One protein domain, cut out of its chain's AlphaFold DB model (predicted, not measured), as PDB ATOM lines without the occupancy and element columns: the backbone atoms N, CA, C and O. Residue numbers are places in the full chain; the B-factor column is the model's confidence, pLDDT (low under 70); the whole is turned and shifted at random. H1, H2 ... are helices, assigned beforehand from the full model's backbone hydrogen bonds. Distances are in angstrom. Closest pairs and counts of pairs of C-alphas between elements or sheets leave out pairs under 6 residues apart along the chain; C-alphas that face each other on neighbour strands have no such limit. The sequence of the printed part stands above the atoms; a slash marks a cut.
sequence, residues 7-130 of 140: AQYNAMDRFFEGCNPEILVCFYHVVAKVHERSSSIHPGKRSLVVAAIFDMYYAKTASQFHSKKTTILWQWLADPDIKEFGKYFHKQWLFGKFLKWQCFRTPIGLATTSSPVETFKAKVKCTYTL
ATOM      1  N   ALA A   7     246.119 125.338 219.125       58.75
ATOM      2  CA  ALA A   7     244.804 124.782 218.827       58.75
ATOM      3  C   ALA A   7     243.919 124.746 220.078       58.75
ATOM      4  O   ALA A   7     242.741 125.085 219.985       58.75
ATOM      5  N   GLN A   8     244.479 124.442 221.257       60.09
ATOM      6  CA  GLN A   8     243.738 124.547 222.519       60.09
ATOM      7  C   GLN A   8     243.321 125.985 222.830       60.09
ATOM      8  O   GLN A   8     242.177 126.214 223.216       60.09
ATOM      9  N   TYR A   9     244.209 126.962 222.619       59.44
ATOM     10  CA  TYR A   9     243.865 128.376 222.783       59.44
ATOM     11  C   TYR A   9     242.728 128.788 221.841       59.44
ATOM     12  O   TYR A   9     241.729 129.339 222.290       59.44
ATOM     13  N   ASN A  10     242.849 128.473 220.547       61.81
ATOM     14  CA  ASN A  10     241.843 128.836 219.548       61.81
ATOM     15  C   ASN A  10     240.501 128.119 219.783       61.81
ATOM     16  O   ASN A  10     239.452 128.672 219.472       61.81
ATOM     17  N   ALA A  11     240.511 126.899 220.326       59.94
ATOM     18  CA  ALA A  11     239.291 126.195 220.706       59.94
ATOM     19  C   ALA A  11     238.603 126.863 221.905       59.94
ATOM     20  O   ALA A  11     237.389 127.036 221.885       59.94
ATOM     21  N   MET A  12     239.371 127.276 222.918       58.72
ATOM     22  CA  MET A  12     238.834 127.985 224.084       58.72
ATOM     23  C   MET A  12     238.292 129.371 223.714       58.72
ATOM     24  O   MET A  12     237.224 129.744 224.178       58.72
ATOM     25  N   ASP A  13     238.997 130.104 222.853       60.19
ATOM     26  CA  ASP A  13     238.566 131.404 222.325       60.19
ATOM     27  C   ASP A  13     237.217 131.299 221.591       60.19
ATOM     28  O   ASP A  13     236.286 132.032 221.907       60.19
ATOM     29  N   ARG A  14     237.068 130.300 220.709       59.62
ATOM     30  CA  ARG A  14     235.823 130.040 219.965       59.62
ATOM     31  C   ARG A  14     234.661 129.561 220.836       59.62
ATOM     32  O   ARG A  14     233.516 129.876 220.542       59.62
ATOM     33  N   PHE A  15     234.923 128.756 221.868       57.47
ATOM     34  CA  PHE A  15     233.866 128.222 222.741       57.47
ATOM     35  C   PHE A  15     233.358 129.236 223.770       57.47
ATOM     36  O   PHE A  15     232.221 129.124 224.220       57.47
ATOM     37  N   PHE A  16     234.195 130.199 224.153       57.16
ATOM     38  CA  PHE A  16     233.896 131.200 225.176       57.16
ATOM     39  C   PHE A  16     233.898 132.621 224.598       57.16
ATOM     40  O   PHE A  16     234.330 133.563 225.272       57.16
ATOM     41  N   GLU A  17     233.416 132.784 223.360       52.72
ATOM     42  CA  GLU A  17     233.228 134.099 222.741       52.72
ATOM     43  C   GLU A  17     232.428 135.016 223.688       52.72
ATOM     44  O   GLU A  17     231.334 134.680 224.142       52.72
ATOM     45  N   GLY A  18     233.015 136.162 224.046       57.06
ATOM     46  CA  GLY A  18     232.439 137.135 224.985       57.06
ATOM     47  C   GLY A  18     232.837 136.971 226.462       57.06
ATOM     48  O   GLY A  18     232.657 137.915 227.230       57.06
ATOM     49  N   CYS A  19     233.437 135.847 226.874       52.88
ATOM     50  CA  CYS A  19     233.784 135.579 228.281       52.88
ATOM     51  C   CYS A  19     235.247 135.862 228.671       52.88
ATOM     52  O   CYS A  19     235.564 135.780 229.855       52.88
ATOM     53  N   ASN A  20     236.138 136.202 227.729       57.12
ATOM     54  CA  ASN A  20     237.566 136.499 227.971       57.12
ATOM     55  C   ASN A  20     238.234 135.596 229.040       57.12
ATOM     56  O   ASN A  20     238.821 136.106 230.002       57.12
ATOM     57  N   PRO A  21     238.142 134.255 228.923       58.44
ATOM     58  CA  PRO A  21     238.630 133.363 229.967       58.44
ATOM     59  C   PRO A  21     240.140 133.526 230.183       58.44
ATOM     60  O   PRO A  21     240.944 133.543 229.247       58.44
ATOM     61  N   GLU A  22     240.559 133.609 231.448       62.97
ATOM     62  CA  GLU A  22     241.977 133.652 231.789       62.97
ATOM     63  C   GLU A  22     242.625 132.270 231.611       62.97
ATOM     64  O   GLU A  22     242.557 131.403 232.480       62.97
ATOM     65  N   ILE A  23     243.305 132.057 230.483       66.12
ATOM     66  CA  ILE A  23     244.018 130.800 230.228       66.12
ATOM     67  C   ILE A  23     245.320 130.768 231.041       66.12
ATOM     68  O   ILE A  23     246.290 131.465 230.735       66.12
ATOM     69  N   LEU A  24     245.340 129.933 232.086       72.12
ATOM     70  CA  LEU A  24     246.543 129.606 232.855       72.12
ATOM     71  C   LEU A  24     247.328 128.483 232.171       72.12
ATOM     72  O   LEU A  24     246.791 127.401 231.892       72.12
ATOM     73  N   VAL A  25     248.616 128.731 231.958       77.25
ATOM     74  CA  VAL A  25     249.544 127.791 231.329       77.25
ATOM     75  C   VAL A  25     250.247 126.982 232.404       77.25
ATOM     76  O   VAL A  25     250.736 127.535 233.389       77.25
ATOM     77  N   CYS A  26     250.326 125.663 232.216       80.75
ATOM     78  CA  CYS A  26     251.066 124.825 233.149       80.75
ATOM     79  C   CYS A  26     252.562 125.131 233.105       80.75
ATOM     80  O   CYS A  26     253.179 125.042 232.043       80.75
ATOM     81  N   PHE A  27     253.170 125.407 234.259       82.12
ATOM     82  CA  PHE A  27     254.608 125.659 234.334       82.12
ATOM     83  C   PHE A  27     255.443 124.471 233.833       82.12
ATOM     84  O   PHE A  27     256.480 124.666 233.205       82.12
ATOM     85  N   TYR A  28     254.949 123.240 234.000       81.62
ATOM     86  CA  TYR A  28     255.576 122.061 233.402       81.62
ATOM     87  C   TYR A  28     255.717 122.177 231.876       81.62
ATOM     88  O   TYR A  28     256.783 121.881 231.345       81.62
ATOM     89  N   HIS A  29     254.690 122.665 231.169       83.00
ATOM     90  CA  HIS A  29     254.755 122.854 229.713       83.00
ATOM     91  C   HIS A  29     255.776 123.926 229.326       83.00
ATOM     92  O   HIS A  29     256.496 123.760 228.340       83.00
ATOM     93  N   VAL A  30     255.901 124.984 230.136       86.44
ATOM     94  CA  VAL A  30     256.954 125.994 229.960       86.44
ATOM     95  C   VAL A  30     258.325 125.325 230.065       86.44
ATOM     96  O   VAL A  30     259.137 125.451 229.151       86.44
ATOM     97  N   VAL A  31     258.571 124.547 231.123       88.44
ATOM     98  CA  VAL A  31     259.852 123.854 231.341       88.44
ATOM     99  C   VAL A  31     260.144 122.826 230.243       88.44
ATOM    100  O   VAL A  31     261.269 122.775 229.748       88.44
ATOM    101  N   ALA A  32     259.150 122.050 229.806       87.38
ATOM    102  CA  ALA A  32     259.301 121.086 228.720       87.38
ATOM    103  C   ALA A  32     259.740 121.775 227.417       87.38
ATOM    104  O   ALA A  32     260.727 121.373 226.798       87.38
ATOM    105  N   LYS A  33     259.086 122.884 227.042       89.56
ATOM    106  CA  LYS A  33     259.473 123.662 225.855       89.56
ATOM    107  C   LYS A  33     260.806 124.375 226.003       89.56
ATOM    108  O   LYS A  33     261.536 124.503 225.023       89.56
ATOM    109  N   VAL A  34     261.160 124.815 227.204       90.19
ATOM    110  CA  VAL A  34     262.491 125.362 227.493       90.19
ATOM    111  C   VAL A  34     263.560 124.295 227.295       90.19
ATOM    112  O   VAL A  34     264.571 124.572 226.655       90.19
ATOM    113  N   HIS A  35     263.338 123.078 227.786       87.50
ATOM    114  CA  HIS A  35     264.273 121.967 227.623       87.50
ATOM    115  C   HIS A  35     264.499 121.627 226.142       87.50
ATOM    116  O   HIS A  35     265.643 121.503 225.716       87.50
ATOM    117  N   GLU A  36     263.427 121.545 225.346       90.31
ATOM    118  CA  GLU A  36     263.523 121.354 223.890       90.31
ATOM    119  C   GLU A  36     264.318 122.480 223.207       90.31
ATOM    120  O   GLU A  36     265.161 122.220 222.356       90.31
ATOM    121  N   ARG A  37     264.062 123.742 223.572       90.31
ATOM    122  CA  ARG A  37     264.616 124.921 222.880       90.31
ATOM    123  C   ARG A  37     266.006 125.338 223.346       90.31
ATOM    124  O   ARG A  37     266.640 126.150 222.683       90.31
ATOM    125  N   SER A  38     266.467 124.804 224.471       89.81
ATOM    126  CA  SER A  38     267.804 125.048 225.022       89.81
ATOM    127  C   SER A  38     268.776 123.894 224.763       89.81
ATOM    128  O   SER A  38     269.882 123.903 225.297       89.81
ATOM    129  N   SER A  39     268.397 122.901 223.948       88.94
ATOM    130  CA  SER A  39     269.236 121.729 223.659       88.94
ATOM    131  C   SER A  39     270.557 122.078 222.968       88.94
ATOM    132  O   SER A  39     271.532 121.356 223.137       88.94
ATOM    133  N   SER A  40     270.591 123.181 222.215       88.06
ATOM    134  CA  SER A  40     271.782 123.693 221.531       88.06
ATOM    135  C   SER A  40     272.640 124.623 222.396       88.06
ATOM    136  O   SER A  40     273.711 125.030 221.960       88.06
ATOM    137  N   ILE A  41     272.180 124.994 223.595       92.12
ATOM    138  CA  ILE A  41     272.923 125.862 224.517       92.12
ATOM    139  C   ILE A  41     273.924 125.008 225.297       92.12
ATOM    140  O   ILE A  41     273.597 123.904 225.738       92.12
ATOM    141  N   HIS A  42     275.126 125.540 225.531       91.19
ATOM    142  CA  HIS A  42     276.133 124.881 226.363       91.19
ATOM    143  C   HIS A  42     275.542 124.443 227.726       91.19
ATOM    144  O   HIS A  42     274.886 125.261 228.381       91.19
ATOM    145  N   PRO A  43     275.790 123.208 228.214       88.94
ATOM    146  CA  PRO A  43     275.118 122.655 229.397       88.94
ATOM    147  C   PRO A  43     275.189 123.544 230.644       88.94
ATOM    148  O   PRO A  43     274.184 123.731 231.327       88.94
ATOM    149  N   GLY A  44     276.348 124.159 230.907       90.44
ATOM    150  CA  GLY A  44     276.511 125.089 232.031       90.44
ATOM    151  C   GLY A  44     275.605 126.322 231.922       90.44
ATOM    152  O   GLY A  44     274.949 126.703 232.887       90.44
ATOM    153  N   LYS A  45     275.489 126.897 230.718       90.81
ATOM    154  CA  LYS A  45     274.608 128.041 230.439       90.81
ATOM    155  C   LYS A  45     273.135 127.630 230.461       90.81
ATOM    156  O   LYS A  45     272.302 128.363 230.986       90.81
ATOM    157  N   ARG A  46     272.811 126.431 229.973       91.69
ATOM    158  CA  ARG A  46     271.457 125.867 230.037       91.69
ATOM    159  C   ARG A  46     270.968 125.732 231.480       91.69
ATOM    160  O   ARG A  46     269.832 126.103 231.763       91.69
ATOM    161  N   SER A  47     271.809 125.255 232.397       90.31
ATOM    162  CA  SER A  47     271.460 125.176 233.822       90.31
ATOM    163  C   SER A  47     271.133 126.551 234.415       90.31
ATOM    164  O   SER A  47     270.149 126.681 235.140       90.31
ATOM    165  N   LEU A  48     271.892 127.590 234.048       93.62
ATOM    166  CA  LEU A  48     271.624 128.971 234.470       93.62
ATOM    167  C   LEU A  48     270.313 129.513 233.886       93.62
ATOM    168  O   LEU A  48     269.537 130.144 234.600       93.62
ATOM    169  N   VAL A  49     270.031 129.223 232.614       93.31
ATOM    170  CA  VAL A  49     268.762 129.578 231.962       93.31
ATOM    171  C   VAL A  49     267.579 128.946 232.696       93.31
ATOM    172  O   VAL A  49     266.611 129.633 233.015       93.31
ATOM    173  N   VAL A  50     267.661 127.651 233.009       91.75
ATOM    174  CA  VAL A  50     266.601 126.944 233.737       91.75
ATOM    175  C   VAL A  50     266.427 127.533 235.138       91.75
ATOM    176  O   VAL A  50     265.302 127.855 235.516       91.75
ATOM    177  N   ALA A  51     267.516 127.749 235.881       92.25
ATOM    178  CA  ALA A  51     267.466 128.351 237.213       92.25
ATOM    179  C   ALA A  51     266.800 129.738 237.201       92.25
ATOM    180  O   ALA A  51     265.918 130.006 238.015       92.25
ATOM    181  N   ALA A  52     267.145 130.588 236.232       93.81
ATOM    182  CA  ALA A  52     266.535 131.902 236.051       93.81
ATOM    183  C   ALA A  52     265.021 131.822 235.756       93.81
ATOM    184  O   ALA A  52     264.242 132.652 236.224       93.81
ATOM    185  N   ILE A  53     264.568 130.798 235.028       93.81
ATOM    186  CA  ILE A  53     263.136 130.580 234.765       93.81
ATOM    187  C   ILE A  53     262.393 130.162 236.034       93.81
ATOM    188  O   ILE A  53     261.300 130.668 236.290       93.81
ATOM    189  N   PHE A  54     262.983 129.289 236.851       91.19
ATOM    190  CA  PHE A  54     262.432 128.949 238.164       91.19
ATOM    191  C   PHE A  54     262.398 130.162 239.101       91.19
ATOM    192  O   PHE A  54     261.406 130.360 239.799       91.19
ATOM    193  N   ASP A  55     263.428 131.008 239.076       91.81
ATOM    194  CA  ASP A  55     263.470 132.245 239.857       91.81
ATOM    195  C   ASP A  55     262.323 133.202 239.480       91.81
ATOM    196  O   ASP A  55     261.652 133.758 240.352       91.81
ATOM    197  N   MET A  56     262.025 133.333 238.181       93.19
ATOM    198  CA  MET A  56     260.843 134.059 237.706       93.19
ATOM    199  C   MET A  56     259.531 133.377 238.121       93.19
ATOM    200  O   MET A  56     258.599 134.059 238.545       93.19
ATOM    201  N   TYR A  57     259.439 132.048 238.012       90.38
ATOM    202  CA  TYR A  57     258.234 131.291 238.368       90.38
ATOM    203  C   TYR A  57     257.836 131.485 239.832       90.38
ATOM    204  O   TYR A  57     256.668 131.744 240.120       90.38
ATOM    205  N   TYR A  58     258.818 131.404 240.733       87.62
ATOM    206  CA  TYR A  58     258.636 131.529 242.180       87.62
ATOM    207  C   TYR A  58     258.539 132.973 242.679       87.62
ATOM    208  O   TYR A  58     258.507 133.201 243.891       87.62
ATOM    209  N   ALA A  59     258.455 133.957 241.780       91.00
ATOM    210  CA  ALA A  59     258.153 135.318 242.182       91.00
ATOM    211  C   ALA A  59     256.843 135.357 242.992       91.00
ATOM    212  O   ALA A  59     255.823 134.805 242.583       91.00
ATOM    213  N   LYS A  60     256.867 136.022 244.148       86.50
ATOM    214  CA  LYS A  60     255.715 136.127 245.059       86.50
ATOM    215  C   LYS A  60     254.727 137.213 244.644       86.50
ATOM    216  O   LYS A  60     253.572 137.180 245.046       86.50
ATOM    217  N   THR A  61     255.184 138.194 243.868       88.62
ATOM    218  CA  THR A  61     254.377 139.337 243.430       88.62
ATOM    219  C   THR A  61     254.679 139.698 241.979       88.62
ATOM    220  O   THR A  61     255.763 139.414 241.464       88.62
ATOM    221  N   ALA A  62     253.741 140.397 241.333       89.19
ATOM    222  CA  ALA A  62     253.928 140.905 239.975       89.19
ATOM    223  C   ALA A  62     255.129 141.864 239.861       89.19
ATOM    224  O   ALA A  62     255.854 141.817 238.870       89.19
ATOM    225  N   SER A  63     255.377 142.684 240.889       91.88
ATOM    226  CA  SER A  63     256.538 143.585 240.940       91.88
ATOM    227  C   SER A  63     257.857 142.805 241.009       91.88
ATOM    228  O   SER A  63     258.769 143.049 240.216       91.88
ATOM    229  N   GLN A  64     257.933 141.789 241.877       92.44
ATOM    230  CA  GLN A  64     259.116 140.931 241.970       92.44
ATOM    231  C   GLN A  64     259.371 140.187 240.653       92.44
ATOM    232  O   GLN A  64     260.513 140.111 240.202       92.44
ATOM    233  N   PHE A  65     258.314 139.687 240.010       93.12
ATOM    234  CA  PHE A  65     258.413 139.069 238.691       93.12
ATOM    235  C   PHE A  65     258.939 140.048 237.644       93.12
ATOM    236  O   PHE A  65     259.846 139.701 236.895       93.12
ATOM    237  N   HIS A  66     258.405 141.272 237.597       92.69
ATOM    238  CA  HIS A  66     258.836 142.276 236.630       92.69
ATOM    239  C   HIS A  66     260.318 142.629 236.799       92.69
ATOM    240  O   HIS A  66     261.047 142.659 235.811       92.69
ATOM    241  N   SER A  67     260.773 142.824 238.040       94.69
ATOM    242  CA  SER A  67     262.183 143.087 238.346       94.69
ATOM    243  C   SER A  67     263.091 141.941 237.878       94.69
ATOM    244  O   SER A  67     264.005 142.160 237.082       94.69
ATOM    245  N   LYS A  68     262.771 140.694 238.261       94.50
ATOM    246  CA  LYS A  68     263.519 139.495 237.835       94.50
ATOM    247  C   LYS A  68     263.543 139.349 236.315       94.50
ATOM    248  O   LYS A  68     264.606 139.171 235.728       94.50
ATOM    249  N   LYS A  69     262.380 139.490 235.673       94.12
ATOM    250  CA  LYS A  69     262.205 139.427 234.218       94.12
ATOM    251  C   LYS A  69     263.135 140.399 233.495       94.12
ATOM    252  O   LYS A  69     263.784 140.005 232.532       94.12
ATOM    253  N   THR A  70     263.184 141.657 233.929       94.50
ATOM    254  CA  THR A  70     264.007 142.691 233.288       94.50
ATOM    255  C   THR A  70     265.493 142.369 233.412       94.50
ATOM    256  O   THR A  70     266.193 142.358 232.402       94.50
ATOM    257  N   THR A  71     265.958 142.022 234.614       96.12
ATOM    258  CA  THR A  71     267.366 141.676 234.861       96.12
ATOM    259  C   THR A  71     267.806 140.451 234.059       96.12
ATOM    260  O   THR A  71     268.832 140.487 233.382       96.12
ATOM    261  N   ILE A  72     267.011 139.379 234.086       95.31
ATOM    262  CA  ILE A  72     267.326 138.117 233.403       95.31
ATOM    263  C   ILE A  72     267.346 138.305 231.883       95.31
ATOM    264  O   ILE A  72     268.268 137.838 231.219       95.31
ATOM    265  N   LEU A  73     266.365 139.017 231.316       94.94
ATOM    266  CA  LEU A  73     266.351 139.291 229.876       94.94
ATOM    267  C   LEU A  73     267.555 140.115 229.440       94.94
ATOM    268  O   LEU A  73     268.122 139.840 228.387       94.94
ATOM    269  N   TRP A  74     267.952 141.105 230.236       95.69
ATOM    270  CA  TRP A  74     269.122 141.913 229.927       95.69
ATOM    271  C   TRP A  74     270.396 141.056 229.877       95.69
ATOM    272  O   TRP A  74     271.139 141.124 228.901       95.69
ATOM    273  N   GLN A  75     270.583 140.160 230.852       95.56
ATOM    274  CA  GLN A  75     271.697 139.203 230.869       95.56
ATOM    275  C   GLN A  75     271.671 138.256 229.662       95.56
ATOM    276  O   GLN A  75     272.688 138.054 229.004       95.56
ATOM    277  N   TRP A  76     270.506 137.694 229.334       95.62
ATOM    278  CA  TRP A  76     270.372 136.771 228.206       95.62
ATOM    279  C   TRP A  76     270.614 137.440 226.855       95.62
ATOM    280  O   TRP A  76     271.159 136.805 225.963       95.62
ATOM    281  N   LEU A  77     270.214 138.701 226.681       94.12
ATOM    282  CA  LEU A  77     270.425 139.432 225.429       94.12
ATOM    283  C   LEU A  77     271.869 139.923 225.254       94.12
ATOM    284  O   LEU A  77     272.286 140.146 224.114       94.12
ATOM    285  N   ALA A  78     272.607 140.081 226.356       95.25
ATOM    286  CA  ALA A  78     274.027 140.414 226.357       95.25
ATOM    287  C   ALA A  78     274.923 139.204 226.030       95.25
ATOM    288  O   ALA A  78     275.984 139.380 225.435       95.25
ATOM    289  N   ASP A  79     274.499 137.985 226.377       93.56
ATOM    290  CA  ASP A  79     275.248 136.756 226.099       93.56
ATOM    291  C   ASP A  79     274.927 136.207 224.691       93.56
ATOM    292  O   ASP A  79     273.783 135.821 224.438       93.56
ATOM    293  N   PRO A  80     275.896 136.129 223.758       92.69
ATOM    294  CA  PRO A  80     275.633 135.711 222.380       92.69
ATOM    295  C   PRO A  80     275.125 134.266 222.254       92.69
ATOM    296  O   PRO A  80     274.329 133.997 221.356       92.69
ATOM    297  N   ASP A  81     275.510 133.360 223.160       91.19
ATOM    298  CA  ASP A  81     275.075 131.956 223.139       91.19
ATOM    299  C   ASP A  81     273.628 131.783 223.625       91.19
ATOM    300  O   ASP A  81     272.959 130.806 223.287       91.19
ATOM    301  N   ILE A  82     273.133 132.721 224.439       94.44
ATOM    302  CA  ILE A  82     271.786 132.671 225.033       94.44
ATOM    303  C   ILE A  82     270.831 133.645 224.330       94.44
ATOM    304  O   ILE A  82     269.615 133.466 224.384       94.44
ATOM    305  N   LYS A  83     271.346 134.648 223.614       94.25
ATOM    306  CA  LYS A  83     270.573 135.737 223.001       94.25
ATOM    307  C   LYS A  83     269.387 135.268 222.168       94.25
ATOM    308  O   LYS A  83     268.282 135.790 222.333       94.25
ATOM    309  N   GLU A  84     269.586 134.285 221.294       93.50
ATOM    310  CA  GLU A  84     268.507 133.756 220.452       93.50
ATOM    311  C   GLU A  84     267.424 133.059 221.283       93.50
ATOM    312  O   GLU A  84     266.228 133.280 221.068       93.50
ATOM    313  N   PHE A  85     267.825 132.306 222.312       94.25
ATOM    314  CA  PHE A  85     266.887 131.733 223.273       94.25
ATOM    315  C   PHE A  85     266.138 132.822 224.050       94.25
ATOM    316  O   PHE A  85     264.920 132.735 224.207       94.25
ATOM    317  N   GLY A  86     266.828 133.875 224.490       93.50
ATOM    318  CA  GLY A  86     266.220 134.991 225.210       93.50
ATOM    319  C   GLY A  86     265.159 135.718 224.383       93.50
ATOM    320  O   GLY A  86     264.059 135.972 224.880       93.50
ATOM    321  N   LYS A  87     265.427 135.968 223.093       93.62
ATOM    322  CA  LYS A  87     264.437 136.524 222.152       93.62
ATOM    323  C   LYS A  87     263.222 135.610 221.994       93.62
ATOM    324  O   LYS A  87     262.085 136.086 222.045       93.62
ATOM    325  N   TYR A  88     263.451 134.306 221.823       92.62
ATOM    326  CA  TYR A  88     262.383 133.307 221.753       92.62
ATOM    327  C   TYR A  88     261.521 133.328 223.021       92.62
ATOM    328  O   TYR A  88     260.295 133.441 222.936       92.62
ATOM    329  N   PHE A  89     262.161 133.260 224.191       92.44
ATOM    330  CA  PHE A  89     261.475 133.184 225.472       92.44
ATOM    331  C   PHE A  89     260.656 134.447 225.732       92.44
ATOM    332  O   PHE A  89     259.494 134.358 226.128       92.44
ATOM    333  N   HIS A  90     261.221 135.618 225.419       91.56
ATOM    334  CA  HIS A  90     260.513 136.889 225.484       91.56
ATOM    335  C   HIS A  90     259.240 136.877 224.633       91.56
ATOM    336  O   HIS A  90     258.151 137.147 225.139       91.56
ATOM    337  N   LYS A  91     259.353 136.503 223.355       89.31
ATOM    338  CA  LYS A  91     258.223 136.512 222.419       89.31
ATOM    339  C   LYS A  91     257.111 135.538 222.822       89.31
ATOM    340  O   LYS A  91     255.942 135.877 222.688       89.31
ATOM    341  N   GLN A  92     257.457 134.340 223.293       86.56
ATOM    342  CA  GLN A  92     256.468 133.299 223.595       86.56
ATOM    343  C   GLN A  92     255.846 133.443 224.986       86.56
ATOM    344  O   GLN A  92     254.624 133.404 225.123       86.56
ATOM    345  N   TRP A  93     256.679 133.636 226.009       88.56
ATOM    346  CA  TRP A  93     256.271 133.481 227.408       88.56
ATOM    347  C   TRP A  93     256.132 134.804 228.160       88.56
ATOM    348  O   TRP A  93     255.592 134.805 229.267       88.56
ATOM    349  N   LEU A  94     256.610 135.920 227.588       86.38
ATOM    350  CA  LEU A  94     256.602 137.241 228.237       86.38
ATOM    351  C   LEU A  94     255.855 138.333 227.455       86.38
ATOM    352  O   LEU A  94     255.439 139.314 228.066       86.38
ATOM    353  N   PHE A  95     255.656 138.158 226.145       80.56
ATOM    354  CA  PHE A  95     254.913 139.090 225.281       80.56
ATOM    355  C   PHE A  95     253.877 138.385 224.371       80.56
ATOM    356  O   PHE A  95     253.302 138.995 223.476       80.56
ATOM    357  N   GLY A  96     253.654 137.082 224.573       69.69
ATOM    358  CA  GLY A  96     252.777 136.252 223.745       69.69
ATOM    359  C   GLY A  96     251.383 136.020 224.332       69.69
ATOM    360  O   GLY A  96     250.918 136.738 225.209       69.69
ATOM    361  N   LYS A  97     250.720 134.959 223.862       69.38
ATOM    362  CA  LYS A  97     249.410 134.507 224.368       69.38
ATOM    363  C   LYS A  97     249.522 133.700 225.673       69.38
ATOM    364  O   LYS A  97     248.562 133.588 226.427       69.38
ATOM    365  N   PHE A  98     250.710 133.168 225.961       71.81
ATOM    366  CA  PHE A  98     250.979 132.208 227.035       71.81
ATOM    367  C   PHE A  98     251.713 132.853 228.221       71.81
ATOM    368  O   PHE A  98     252.782 132.412 228.631       71.81
ATOM    369  N   LEU A  99     251.152 133.936 228.766       79.31
ATOM    370  CA  LEU A  99     251.823 134.770 229.778       79.31
ATOM    371  C   LEU A  99     251.618 134.287 231.213       79.31
ATOM    372  O   LEU A  99     252.423 134.599 232.084       79.31
ATOM    373  N   LYS A 100     250.519 133.577 231.485       82.44
ATOM    374  CA  LYS A 100     250.044 133.307 232.847       82.44
ATOM    375  C   LYS A 100     250.538 131.953 233.347       82.44
ATOM    376  O   LYS A 100     249.769 131.004 233.466       82.44
ATOM    377  N   TRP A 101     251.838 131.883 233.608       86.38
ATOM    378  CA  TRP A 101     252.514 130.704 234.159       86.38
ATOM    379  C   TRP A 101     253.185 130.981 235.509       86.38
ATOM    380  O   TRP A 101     253.795 130.078 236.063       86.38
ATOM    381  N   GLN A 102     253.107 132.206 236.043       87.88
ATOM    382  CA  GLN A 102     253.747 132.566 237.312       87.88
ATOM    383  C   GLN A 102     252.977 132.016 238.516       87.88
ATOM    384  O   GLN A 102     251.747 132.056 238.533       87.88
ATOM    385  N   CYS A 103     253.702 131.593 239.557       81.56
ATOM    386  CA  CYS A 103     253.124 130.979 240.755       81.56
ATOM    387  C   CYS A 103     252.107 131.896 241.459       81.56
ATOM    388  O   CYS A 103     251.020 131.453 241.818       81.56
ATOM    389  N   PHE A 104     252.400 133.200 241.560       79.50
ATOM    390  CA  PHE A 104     251.526 134.177 242.227       79.50
ATOM    391  C   PHE A 104     250.167 134.412 241.542       79.50
ATOM    392  O   PHE A 104     249.321 135.104 242.103       79.50
ATOM    393  N   ARG A 105     249.951 133.900 240.322       74.00
ATOM    394  CA  ARG A 105     248.666 134.018 239.610       74.00
ATOM    395  C   ARG A 105     247.693 132.886 239.928       74.00
ATOM    396  O   ARG A 105     246.515 133.007 239.606       74.00
ATOM    397  N   THR A 106     248.167 131.798 240.526       64.56
ATOM    398  CA  THR A 106     247.311 130.686 240.936       64.56
ATOM    399  C   THR A 106     246.764 130.992 242.335       64.56
ATOM    400  O   THR A 106     247.565 131.136 243.261       64.56
ATOM    401  N   PRO A 107     245.437 131.120 242.525       54.41
ATOM    402  CA  PRO A 107     244.873 131.319 243.855       54.41
ATOM    403  C   PRO A 107     245.222 130.137 244.770       54.41
ATOM    404  O   PRO A 107     245.269 128.982 244.334       54.41
ATOM    405  N   ILE A 108     245.473 130.439 246.047       44.78
ATOM    406  CA  ILE A 108     245.744 129.442 247.092       44.78
ATOM    407  C   ILE A 108     244.606 128.410 247.092       44.78
ATOM    408  O   ILE A 108     243.447 128.773 247.265       44.78
ATOM    409  N   GLY A 109     244.939 127.134 246.877       47.38
ATOM    410  CA  GLY A 109     243.975 126.023 246.845       47.38
ATOM    411  C   GLY A 109     243.798 125.340 245.483       47.38
ATOM    412  O   GLY A 109     243.181 124.279 245.427       47.38
ATOM    413  N   LEU A 110     244.371 125.875 244.397       51.59
ATOM    414  CA  LEU A 110     244.442 125.195 243.097       51.59
ATOM    415  C   LEU A 110     245.849 124.605 242.888       51.59
ATOM    416  O   LEU A 110     246.840 125.278 243.151       51.59
ATOM    417  N   ALA A 111     245.942 123.345 242.444       43.09
ATOM    418  CA  ALA A 111     247.196 122.579 242.396       43.09
ATOM    419  C   ALA A 111     248.339 123.322 241.666       43.09
ATOM    420  O   ALA A 111     248.309 123.497 240.448       43.09
ATOM    421  N   THR A 112     249.363 123.731 242.423       48.50
ATOM    422  CA  THR A 112     250.491 124.553 241.943       48.50
ATOM    423  C   THR A 112     251.616 123.750 241.283       48.50
ATOM    424  O   THR A 112     252.554 124.326 240.740       48.50
ATOM    425  N   THR A 113     251.569 122.425 241.279       45.28
ATOM    426  CA  THR A 113     252.612 121.595 240.669       45.28
ATOM    427  C   THR A 113     251.982 120.308 240.161       45.28
ATOM    428  O   THR A 113     251.168 119.710 240.855       45.28
ATOM    429  N   SER A 114     252.317 119.920 238.923       47.81
ATOM    430  CA  SER A 114     251.945 118.638 238.299       47.81
ATOM    431  C   SER A 114     250.498 118.216 238.557       47.81
ATOM    432  O   SER A 114     250.217 117.460 239.486       47.81
ATOM    433  N   SER A 115     249.568 118.673 237.715       45.38
ATOM    434  CA  SER A 115     248.214 118.121 237.757       45.38
ATOM    435  C   SER A 115     248.280 116.581 237.766       45.38
ATOM    436  O   SER A 115     249.069 116.013 236.999       45.38
ATOM    437  N   PRO A 116     247.455 115.887 238.574       47.03
ATOM    438  CA  PRO A 116     247.363 114.428 238.548       47.03
ATOM    439  C   PRO A 116     247.087 113.889 237.137       47.03
ATOM    440  O   PRO A 116     247.454 112.757 236.845       47.03
ATOM    441  N   VAL A 117     246.533 114.713 236.236       49.41
ATOM    442  CA  VAL A 117     246.306 114.368 234.826       49.41
ATOM    443  C   VAL A 117     247.600 114.106 234.048       49.41
ATOM    444  O   VAL A 117     247.622 113.236 233.186       49.41
ATOM    445  N   GLU A 118     248.693 114.806 234.356       49.59
ATOM    446  CA  GLU A 118     249.949 114.683 233.608       49.59
ATOM    447  C   GLU A 118     250.797 113.529 234.151       49.59
ATOM    448  O   GLU A 118     251.325 112.745 233.364       49.59
ATOM    449  N   THR A 119     250.828 113.320 235.474       50.03
ATOM    450  CA  THR A 119     251.363 112.078 236.066       50.03
ATOM    451  C   THR A 119     250.576 110.867 235.569       50.03
ATOM    452  O   THR A 119     251.172 109.848 235.229       50.03
ATOM    453  N   PHE A 120     249.248 110.982 235.452       50.28
ATOM    454  CA  PHE A 120     248.400 109.940 234.880       50.28
ATOM    455  C   PHE A 120     248.727 109.687 233.404       50.28
ATOM    456  O   PHE A 120     248.961 108.543 233.034       50.28
ATOM    457  N   LYS A 121     248.851 110.723 232.563       54.69
ATOM    458  CA  LYS A 121     249.254 110.574 231.151       54.69
ATOM    459  C   LYS A 121     250.654 109.991 230.994       54.69
ATOM    460  O   LYS A 121     250.855 109.139 230.135       54.69
ATOM    461  N   ALA A 122     251.617 110.431 231.802       56.12
ATOM    462  CA  ALA A 122     252.975 109.901 231.793       56.12
ATOM    463  C   ALA A 122     252.993 108.428 232.214       56.12
ATOM    464  O   ALA A 122     253.672 107.620 231.587       56.12
ATOM    465  N   LYS A 123     252.196 108.062 233.225       52.44
ATOM    466  CA  LYS A 123     252.072 106.682 233.695       52.44
ATOM    467  C   LYS A 123     251.359 105.800 232.674       52.44
ATOM    468  O   LYS A 123     251.895 104.756 232.339       52.44
ATOM    469  N   VAL A 124     250.252 106.255 232.086       54.38
ATOM    470  CA  VAL A 124     249.565 105.561 230.983       54.38
ATOM    471  C   VAL A 124     250.501 105.376 229.793       54.38
ATOM    472  O   VAL A 124     250.624 104.259 229.305       54.38
ATOM    473  N   LYS A 125     251.218 106.421 229.356       54.34
ATOM    474  CA  LYS A 125     252.202 106.301 228.269       54.34
ATOM    475  C   LYS A 125     253.304 105.305 228.626       54.34
ATOM    476  O   LYS A 125     253.523 104.390 227.851       54.34
ATOM    477  N   CYS A 126     253.921 105.411 229.803       55.31
ATOM    478  CA  CYS A 126     254.949 104.474 230.269       55.31
ATOM    479  C   CYS A 126     254.449 103.015 230.278       55.31
ATOM    480  O   CYS A 126     255.139 102.124 229.787       55.31
ATOM    481  N   THR A 127     253.223 102.778 230.753       50.81
ATOM    482  CA  THR A 127     252.606 101.446 230.793       50.81
ATOM    483  C   THR A 127     252.238 100.916 229.403       50.81
ATOM    484  O   THR A 127     252.410  99.730 229.157       50.81
ATOM    485  N   TYR A 128     251.776 101.764 228.476       51.12
ATOM    486  CA  TYR A 128     251.335 101.330 227.139       51.12
ATOM    487  C   TYR A 128     252.441 101.321 226.069       51.12
ATOM    488  O   TYR A 128     252.286 100.664 225.043       51.12
ATOM    489  N   THR A 129     253.559 102.032 226.271       49.72
ATOM    490  CA  THR A 129     254.699 102.033 225.332       49.72
ATOM    491  C   THR A 129     255.812 101.057 225.709       49.72
ATOM    492  O   THR A 129     256.737 100.869 224.915       49.72
ATOM    493  N   LEU A 130     255.731 100.383 226.865       48.94
ATOM    494  CA  LEU A 130     256.531  99.185 227.137       48.94
ATOM    495  C   LEU A 130     256.015  98.020 226.277       48.94
ATOM    496  O   LEU A 130     255.190  97.205 226.670       48.94
TER     497      LEU A 130
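This is residues 7 to 130 of the 140 residues of an uncharacterized protein of Phytophthora nicotianae (UniProt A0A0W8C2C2). H3, H4 and H5 form a triangle with H2 loosely beside H3 and H5, an up-and-down bundle, each helix running against the one before; H1 and H6 lie away from it. The printed part has 124 residues with six named helices, H1 to H6, all helix. It is only just compact, close to loose, radius of gyration of the C-alphas 16.3 A, spanning 44 by 41 by 28 A.

H4, residues 62 to 78, forms hairpins with H3, residues 43 to 57, and H5, residues 80 to 94; its closest C-alphas to H5 are Leu 77 and Lys 83, 4.4 A. H2, residues 27 to 37, only just touches H3, a hairpin with 3 C-alpha pairs within 8 A. H1, residues 7 to 15, and H6, residues 116 to 129, touch no helix. Every O i to N i+4 pair is within hydrogen-bond range but in H5, 9 of 11.

H4 runs 24.3 A from C-alpha 62 at (253.928, 140.905, 239.975) to C-alpha 78 at (274.027, 140.414, 226.357).

Long links join H1 to H2 and H5 to H6; 44 residues have pLDDT under 70.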